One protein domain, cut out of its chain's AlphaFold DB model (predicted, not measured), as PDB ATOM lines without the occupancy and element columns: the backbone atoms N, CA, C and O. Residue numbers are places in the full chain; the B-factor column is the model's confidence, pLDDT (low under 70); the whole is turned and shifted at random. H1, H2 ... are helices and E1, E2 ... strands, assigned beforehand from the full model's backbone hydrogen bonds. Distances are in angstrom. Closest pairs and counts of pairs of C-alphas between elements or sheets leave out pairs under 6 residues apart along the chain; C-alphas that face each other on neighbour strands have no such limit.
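Overview. This is residues 2 to 63 of the 105 residues of an uncharacterized protein of Thalassotalea euphylliae (UniProt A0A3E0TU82). Two helices, H2 and H3, fold back on each other as a helical hairpin, with H1 loosely beside H2; a small two-stranded hairpin, E1 and E2, reaches away from the helices, and the turn at its tip, residues 20 to 25, sticks out free. The 62 printed residues hold three named helices and two named strands, in the order H1 E1 E2 H2 H3, with an antiparallel sheet E1 - E2; the class is mostly helix. The whole is compact, with a radius of gyration of the C-alphas of 11.3 A and spans of 30 by 27 by 20 A.

Arrangement. Begin at H1, residues 2 to 12; the C-alphas of Arg 11 and Leu 17 are its closest to E1, residues 16 to 19, at 6.8 A. E1 and E2, residues 26 to 29, form an antiparallel hairpin at 160 degrees; look for N 18 and O 27, 2.9 A apart, and N 27 and O 18, 2.8 A apart, within hydrogen-bond range. Next comes H2, residues 32 to 44, whose residues 38 to 42 alone touch H1, only just, with 3 pairs of C-alphas within 8 A. Their closest C-alphas are Ile 10 and Ile 38, 6.4 A apart, and they run opposite ways at a shallow tilt of 34.7 degrees, only just short of steep. H3, residues 51 to 61, touches H2 in a helical hairpin, opposite ways at a shallow tilt of 24 degrees; the closest C-alphas, Ile 39 and Ala 54, are 4.8 A apart. H1 and H3 are apart. In H1, H2 and H3 every O i to N i+4 pair is within hydrogen-bond range.

Along the chain. Find C-alpha 2 at (-22.066, 9.067, -11.677), where H1, residues 2 to 12, begins its 15.6 A. E1, residues 16 to 19, spans 10.1 A and E2, residues 26 to 29, 9.9 A. H2, residues 32 to 44, runs 18.4 A from C-alpha 32 at (-41.927, 13.674, 1.886). H3, residues 51 to 61, runs 15.4 A to C-alpha 61 at (-43.948, 17.030, -3.900).

Size, cuts and confidence. The C-alphas of Arg 22 and Ala 44 are the two farthest apart, 31.7 A. The printed part has no cut and no long link. Residues 61 to 63 have pLDDT under 70.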
ATOM      1  N   LYS A   2     -21.207   8.089 -12.378       77.50
ATOM      2  CA  LYS A   2     -22.066   9.067 -11.677       77.50
ATOM      3  C   LYS A   2     -23.461   8.564 -11.264       77.50
ATOM      4  O   LYS A   2     -23.871   8.747 -10.130       77.50
ATOM      5  N   ALA A   3     -24.152   7.817 -12.127       80.56
ATOM      6  CA  ALA A   3     -25.459   7.247 -11.781       80.56
ATOM      7  C   ALA A   3     -25.417   6.217 -10.628       80.56
ATOM      8  O   ALA A   3     -26.449   5.958 -10.021       80.56
ATOM      9  N   TYR A   4     -24.263   5.603 -10.334       88.81
ATOM     10  CA  TYR A   4     -24.130   4.714  -9.173       88.81
ATOM     11  C   TYR A   4     -24.027   5.508  -7.871       88.81
ATOM     12  O   TYR A   4     -24.637   5.095  -6.892       88.81
ATOM     13  N   ALA A   5     -23.341   6.656  -7.886       90.31
ATOM     14  CA  ALA A   5     -23.235   7.546  -6.730       90.31
ATOM     15  C   ALA A   5     -24.612   8.075  -6.303       90.31
ATOM     16  O   ALA A   5     -24.981   7.937  -5.143       90.31
ATOM     17  N   LEU A   6     -25.427   8.550  -7.254       91.25
ATOM     18  CA  LEU A   6     -26.798   8.988  -6.963       91.25
ATOM     19  C   LEU A   6     -27.650   7.864  -6.354       91.25
ATOM     20  O   LEU A   6     -28.369   8.068  -5.383       91.25
ATOM     21  N   LYS A   7     -27.557   6.649  -6.903       93.12
ATOM     22  CA  LYS A   7     -28.304   5.492  -6.384       93.12
ATOM     23  C   LYS A   7     -27.821   5.035  -5.012       93.12
ATOM     24  O   LYS A   7     -28.608   4.433  -4.293       93.12
ATOM     25  N   ALA A   8     -26.542   5.223  -4.693       92.94
ATOM     26  CA  ALA A   8     -26.009   4.951  -3.364       92.94
ATOM     27  C   ALA A   8     -26.564   5.977  -2.371       92.94
ATOM     28  O   ALA A   8     -27.235   5.578  -1.431       92.94
ATOM     29  N   ALA A   9     -26.457   7.272  -2.683       92.69
ATOM     30  CA  ALA A   9     -26.986   8.345  -1.844       92.69
ATOM     31  C   ALA A   9     -28.490   8.200  -1.556       92.69
ATOM     32  O   ALA A   9     -28.912   8.294  -0.411       92.69
ATOM     33  N   ILE A  10     -29.305   7.882  -2.573       93.31
ATOM     34  CA  ILE A  10     -30.747   7.632  -2.389       93.31
ATOM     35  C   ILE A  10     -31.002   6.479  -1.400       93.31
ATOM     36  O   ILE A  10     -31.950   6.538  -0.620       93.31
ATOM     37  N   ARG A  11     -30.173   5.428  -1.420       94.00
ATOM     38  CA  ARG A  11     -30.300   4.308  -0.474       94.00
ATOM     39  C   ARG A  11     -29.795   4.666   0.919       94.00
ATOM     40  O   ARG A  11     -30.409   4.228   1.882       94.00
ATOM     41  N   ASP A  12     -28.743   5.472   1.023       94.38
ATOM     42  CA  ASP A  12     -28.190   5.926   2.306       94.38
ATOM     43  C   ASP A  12     -29.167   6.848   3.055       94.38
ATOM     44  O   ASP A  12     -29.248   6.795   4.277       94.38
ATOM     45  N   ILE A  13     -29.990   7.612   2.324       93.31
ATOM     46  CA  ILE A  13     -31.141   8.373   2.856       93.31
ATOM     47  C   ILE A  13     -32.243   7.439   3.422       93.31
ATOM     48  O   ILE A  13     -33.170   7.863   4.112       93.31
ATOM     49  N   GLY A  14     -32.169   6.135   3.143       91.81
ATOM     50  CA  GLY A  14     -33.154   5.146   3.579       91.81
ATOM     51  C   GLY A  14     -34.363   5.030   2.650       91.81
ATOM     52  O   GLY A  14     -35.423   4.574   3.081       91.81
ATOM     53  N   CYS A  15     -34.239   5.448   1.385       92.69
ATOM     54  CA  CYS A  15     -35.289   5.245   0.386       92.69
ATOM     55  C   CYS A  15     -35.198   3.858  -0.249       92.69
ATOM     56  O   CYS A  15     -34.109   3.307  -0.448       92.69
ATOM     57  N   GLU A  16     -36.334   3.332  -0.702       92.31
ATOM     58  CA  GLU A  16     -36.339   2.117  -1.509       92.31
ATOM     59  C   GLU A  16     -36.202   2.462  -2.989       92.31
ATOM     60  O   GLU A  16     -37.041   3.147  -3.576       92.31
ATOM     61  N   LEU A  17     -35.149   1.944  -3.619       93.81
ATOM     62  CA  LEU A  17     -34.887   2.157  -5.034       93.81
ATOM     63  C   LEU A  17     -34.749   0.822  -5.768       93.81
ATOM     64  O   LEU A  17     -33.687   0.189  -5.762       93.81
ATOM     65  N   ASN A  18     -35.827   0.429  -6.446       92.69
ATOM     66  CA  ASN A  18     -35.980  -0.879  -7.077       92.69
ATOM     67  C   ASN A  18     -36.096  -0.771  -8.596       92.69
ATOM     68  O   ASN A  18     -36.698   0.152  -9.141       92.69
ATOM     69  N   ARG A  19     -35.539  -1.744  -9.312       91.19
ATOM     70  CA  ARG A  19     -35.681  -1.826 -10.768       91.19
ATOM     71  C   ARG A  19     -37.013  -2.488 -11.129       91.19
ATOM     72  O   ARG A  19     -37.390  -3.486 -10.523       91.19
ATOM     73  N   ILE A  20     -37.714  -1.969 -12.137       92.62
ATOM     74  CA  ILE A  20     -38.992  -2.535 -12.592       92.62
ATOM     75  C   ILE A  20     -38.714  -3.649 -13.612       92.62
ATOM     76  O   ILE A  20     -38.505  -3.395 -14.806       92.62
ATOM     77  N   GLY A  21     -38.686  -4.895 -13.131       89.56
ATOM     78  CA  GLY A  21     -38.438  -6.087 -13.945       89.56
ATOM     79  C   GLY A  21     -37.105  -6.021 -14.704       89.56
ATOM     80  O   GLY A  21     -36.077  -5.625 -14.155       89.56
ATOM     81  N   ARG A  22     -37.120  -6.391 -15.994       88.38
ATOM     82  CA  ARG A  22     -35.939  -6.324 -16.883       88.38
ATOM     83  C   ARG A  22     -35.766  -4.966 -17.587       88.38
ATOM     84  O   ARG A  22     -34.753  -4.754 -18.253       88.38
ATOM     85  N   SER A  23     -36.712  -4.034 -17.434       90.31
ATOM     86  CA  SER A  23     -36.673  -2.708 -18.080       90.31
ATOM     87  C   SER A  23     -35.552  -1.822 -17.516       90.31
ATOM     88  O   SER A  23     -34.898  -2.191 -16.544       90.31
ATOM     89  N   ARG A  24     -35.297  -0.642 -18.094       86.38
ATOM     90  CA  ARG A  24     -34.385   0.359 -17.495       86.38
ATOM     91  C   ARG A  24     -35.100   1.322 -16.539       86.38
ATOM     92  O   ARG A  24     -34.462   2.256 -16.062       86.38
ATOM     93  N   ASN A  25     -36.374   1.071 -16.233       89.31
ATOM     94  CA  ASN A  25     -37.175   1.915 -15.355       89.31
ATOM     95  C   ASN A  25     -36.913   1.568 -13.886       89.31
ATOM     96  O   ASN A  25     -36.709   0.402 -13.527       89.31
ATOM     97  N   TRP A  26     -36.928   2.597 -13.043       92.00
ATOM     98  CA  TRP A  26     -36.693   2.498 -11.607       92.00
ATOM     99  C   TRP A  26     -37.915   3.020 -10.856       92.00
ATOM    100  O   TRP A  26     -38.516   4.011 -11.261       92.00
ATOM    101  N   ARG A  27     -38.279   2.331  -9.778       91.69
ATOM    102  CA  ARG A  27     -39.288   2.743  -8.809       91.69
ATOM    103  C   ARG A  27     -38.568   3.271  -7.575       91.69
ATOM    104  O   ARG A  27     -37.757   2.547  -6.999       91.69
ATOM    105  N   LEU A  28     -38.881   4.508  -7.209       92.50
ATOM    106  CA  LEU A  28     -38.469   5.138  -5.962       92.50
ATOM    107  C   LEU A  28     -39.670   5.154  -5.012       92.50
ATOM    108  O   LEU A  28     -40.725   5.663  -5.385       92.50
ATOM    109  N   THR A  29     -39.499   4.607  -3.813       89.88
ATOM    110  CA  THR A  29     -40.454   4.728  -2.709       89.88
ATOM    111  C   THR A  29     -39.781   5.530  -1.599       89.88
ATOM    112  O   THR A  29     -38.732   5.127  -1.096       89.88
ATOM    113  N   ALA A  30     -40.359   6.677  -1.252       88.88
ATOM    114  CA  ALA A  30     -39.825   7.602  -0.258       88.88
ATOM    115  C   ALA A  30     -40.968   8.416   0.365       88.88
ATOM    116  O   ALA A  30     -41.990   8.654  -0.284       88.88
ATOM    117  N   ASN A  31     -40.801   8.851   1.613       86.00
ATOM    118  CA  ASN A  31     -41.703   9.819   2.240       86.00
ATOM    119  C   ASN A  31     -41.332  11.270   1.850       86.00
ATOM    120  O   ASN A  31     -40.308  11.509   1.212       86.00
ATOM    121  N   LYS A  32     -42.151  12.257   2.244       83.44
ATOM    122  CA  LYS A  32     -41.927  13.674   1.886       83.44
ATOM    123  C   LYS A  32     -40.569  14.217   2.358       83.44
ATOM    124  O   LYS A  32     -39.933  14.956   1.616       83.44
ATOM    125  N   ILE A  33     -40.122  13.838   3.558       86.19
ATOM    126  CA  ILE A  33     -38.835  14.280   4.124       86.19
ATOM    127  C   ILE A  33     -37.688  13.713   3.286       86.19
ATOM    128  O   ILE A  33     -36.831  14.454   2.821       86.19
ATOM    129  N   GLN A  34     -37.736  12.414   3.005       90.19
ATOM    130  CA  GLN A  34     -36.741  11.725   2.189       90.19
ATOM    131  C   GLN A  34     -36.674  12.270   0.754       90.19
ATOM    132  O   GLN A  34     -35.589  12.440   0.203       90.19
ATOM    133  N   LEU A  35     -37.821  12.586   0.142       90.38
ATOM    134  CA  LEU A  35     -37.862  13.234  -1.173       90.38
ATOM    135  C   LEU A  35     -37.163  14.598  -1.151       90.38
ATOM    136  O   LEU A  35     -36.369  14.887  -2.047       90.38
ATOM    137  N   GLN A  36     -37.406  15.398  -0.110       89.62
ATOM    138  CA  GLN A  36     -36.739  16.684   0.072       89.62
ATOM    139  C   GLN A  36     -35.226  16.522   0.264       89.62
ATOM    140  O   GLN A  36     -34.450  17.281  -0.314       89.62
ATOM    141  N   GLU A  37     -34.785  15.519   1.023       93.44
ATOM    142  CA  GLU A  37     -33.361  15.214   1.205       93.44
ATOM    143  C   GLU A  37     -32.686  14.809  -0.111       93.44
ATOM    144  O   GLU A  37     -31.588  15.283  -0.404       93.44
ATOM    145  N   ILE A  38     -33.358  14.013  -0.953       93.88
ATOM    146  CA  ILE A  38     -32.855  13.665  -2.291       93.88
ATOM    147  C   ILE A  38     -32.706  14.917  -3.159       93.88
ATOM    148  O   ILE A  38     -31.687  15.080  -3.830       93.88
ATOM    149  N   ILE A  39     -33.709  15.799  -3.159       92.75
ATOM    150  CA  ILE A  39     -33.671  17.058  -3.910       92.75
ATOM    151  C   ILE A  39     -32.476  17.903  -3.458       92.75
ATOM    152  O   ILE A  39     -31.661  18.294  -4.292       92.75
ATOM    153  N   ASN A  40     -32.332  18.117  -2.149       93.88
ATOM    154  CA  ASN A  40     -31.246  18.913  -1.581       93.88
ATOM    155  C   ASN A  40     -29.875  18.316  -1.924       93.88
ATOM    156  O   ASN A  40     -28.959  19.045  -2.300       93.88
ATOM    157  N   PHE A  41     -29.740  16.988  -1.846       94.50
ATOM    158  CA  PHE A  41     -28.520  16.288  -2.238       94.50
ATOM    159  C   PHE A  41     -28.173  16.527  -3.713       94.50
ATOM    160  O   PHE A  41     -27.023  16.830  -4.034       94.50
ATOM    161  N   ILE A  42     -29.149  16.407  -4.617       94.12
ATOM    162  CA  ILE A  42     -28.928  16.610  -6.054       94.12
ATOM    163  C   ILE A  42     -28.502  18.053  -6.339       94.12
ATOM    164  O   ILE A  42     -27.549  18.263  -7.087       94.12
ATOM    165  N   GLU A  43     -29.188  19.029  -5.745       92.56
ATOM    166  CA  GLU A  43     -28.921  20.451  -5.975       92.56
ATOM    167  C   GLU A  43     -27.565  20.880  -5.406       92.56
ATOM    168  O   GLU A  43     -26.837  21.603  -6.077       92.56
ATOM    169  N   ALA A  44     -27.166  20.355  -4.244       92.38
ATOM    170  CA  ALA A  44     -25.863  20.641  -3.641       92.38
ATOM    171  C   ALA A  44     -24.669  20.077  -4.432       92.38
ATOM    172  O   ALA A  44     -23.558  20.585  -4.314       92.38
ATOM    173  N   ASN A  45     -24.873  19.014  -5.216       89.50
ATOM    174  CA  ASN A  45     -23.808  18.410  -6.023       89.50
ATOM    175  C   ASN A  45     -23.657  19.056  -7.413       89.50
ATOM    176  O   ASN A  45     -22.723  18.696  -8.128       89.50
ATOM    177  N   GLU A  46     -24.581  19.941  -7.814       80.75
ATOM    178  CA  GLU A  46     -24.602  20.656  -9.107       80.75
ATOM    179  C   GLU A  46     -24.356  19.760 -10.341       80.75
ATOM    180  O   GLU A  46     -23.893  20.188 -11.402       80.75
ATOM    181  N   GLU A  47     -24.680  18.471 -10.230       89.50
ATOM    182  CA  GLU A  47     -24.421  17.500 -11.281       89.50
ATOM    183  C   GLU A  47     -25.533  17.595 -12.330       89.50
ATOM    184  O   GLU A  47     -26.680  17.203 -12.104       89.50
ATOM    185  N   GLN A  48     -25.197  18.136 -13.503       89.62
ATOM    186  CA  GLN A  48     -26.182  18.474 -14.534       89.62
ATOM    187  C   GLN A  48     -27.049  17.284 -14.985       89.62
ATOM    188  O   GLN A  48     -28.216  17.468 -15.333       89.62
ATOM    189  N   SER A  49     -26.519  16.055 -14.961       90.69
ATOM    190  CA  SER A  49     -27.274  14.856 -15.343       90.69
ATOM    191  C   SER A  49     -28.267  14.391 -14.271       90.69
ATOM    192  O   SER A  49     -29.103  13.533 -14.560       90.69
ATOM    193  N   TRP A  50     -28.212  14.948 -13.056       93.31
ATOM    194  CA  TRP A  50     -29.131  14.657 -11.951       93.31
ATOM    195  C   TRP A  50     -30.213  15.726 -11.777       93.31
ATOM    196  O   TRP A  50     -31.298  15.399 -11.303       93.31
ATOM    197  N   LEU A  51     -29.970  16.972 -12.198       92.38
ATOM    198  CA  LEU A  51     -30.890  18.103 -11.978       92.38
ATOM    199  C   LEU A  51     -32.317  17.865 -12.498       92.38
ATOM    200  O   LEU A  51     -33.285  18.325 -11.890       92.38
ATOM    201  N   TRP A  52     -32.483  17.112 -13.592       93.19
ATOM    202  CA  TRP A  52     -33.816  16.766 -14.100       93.19
ATOM    203  C   TRP A  52     -34.636  15.966 -13.078       93.19
ATOM    204  O   TRP A  52     -35.854  16.131 -13.020       93.19
ATOM    205  N   LEU A  53     -33.986  15.124 -12.265       92.31
ATOM    206  CA  LEU A  53     -34.645  14.329 -11.237       92.31
ATOM    207  C   LEU A  53     -35.092  15.229 -10.087       92.31
ATOM    208  O   LEU A  53     -36.241  15.127  -9.686       92.31
ATOM    209  N   ALA A  54     -34.249  16.154  -9.616       92.19
ATOM    210  CA  ALA A  54     -34.658  17.129  -8.600       92.19
ATOM    211  C   ALA A  54     -35.887  17.929  -9.053       92.19
ATOM    212  O   ALA A  54     -36.871  18.020  -8.321       92.19
ATOM    213  N   LYS A  55     -35.884  18.414 -10.303       91.19
ATOM    214  CA  LYS A  55     -37.049  19.081 -10.899       91.19
ATOM    215  C   LYS A  55     -38.283  18.172 -10.927       91.19
ATOM    216  O   LYS A  55     -39.374  18.608 -10.583       91.19
ATOM    217  N   HIS A  56     -38.119  16.912 -11.325       90.62
ATOM    218  CA  HIS A  56     -39.221  15.954 -11.366       90.62
ATOM    219  C   HIS A  56     -39.808  15.677  -9.973       90.62
ATOM    220  O   HIS A  56     -41.026  15.648  -9.826       90.62
ATOM    221  N   LEU A  57     -38.958  15.519  -8.955       89.62
ATOM    222  CA  LEU A  57     -39.382  15.262  -7.579       89.62
ATOM    223  C   LEU A  57     -40.071  16.481  -6.951       89.62
ATOM    224  O   LEU A  57     -41.087  16.296  -6.288       89.62
ATOM    225  N   LYS A  58     -39.595  17.709  -7.208       87.25
ATOM    226  CA  LYS A  58     -40.265  18.949  -6.763       87.25
ATOM    227  C   LYS A  58     -41.700  19.027  -7.285       87.25
ATOM    228  O   LYS A  58     -42.628  19.166  -6.497       87.25
ATOM    229  N   ASN A  59     -41.890  18.790  -8.583       82.38
ATOM    230  CA  ASN A  59     -43.223  18.766  -9.191       82.38
ATOM    231  C   ASN A  59     -44.135  17.678  -8.589       82.38
ATOM    232  O   ASN A  59     -45.350  17.835  -8.570       82.38
ATOM    233  N   GLN A  60     -43.575  16.558  -8.116       76.88
ATOM    234  CA  GLN A  60     -44.359  15.527  -7.428       76.88
ATOM    235  C   GLN A  60     -44.649  15.878  -5.966       76.88
ATOM    236  O   GLN A  60     -45.713  15.526  -5.464       76.88
ATOM    237  N   GLN A  61     -43.744  16.572  -5.276       67.12
ATOM    238  CA  GLN A  61     -43.948  17.030  -3.900       67.12
ATOM    239  C   GLN A  61     -45.024  18.119  -3.804       67.12
ATOM    240  O   GLN A  61     -45.728  18.186  -2.799       67.12
ATOM    241  N   GLU A  62     -45.190  18.914  -4.860       63.00
ATOM    242  CA  GLU A  62     -46.258  19.911  -5.006       63.00
ATOM    243  C   GLU A  62     -47.653  19.295  -5.217       63.00
ATOM    244  O   GLU A  62     -48.641  20.026  -5.282       63.00
ATOM    245  N   THR A  63     -47.781  17.961  -5.284       66.62
ATOM    246  CA  THR A  63     -49.106  17.335  -5.334       66.62
ATOM    247  C   THR A  63     -49.866  17.588  -4.032       66.62
ATOM    248  O   THR A  63     -49.511  17.106  -2.953       66.62
TER     249      THR A  63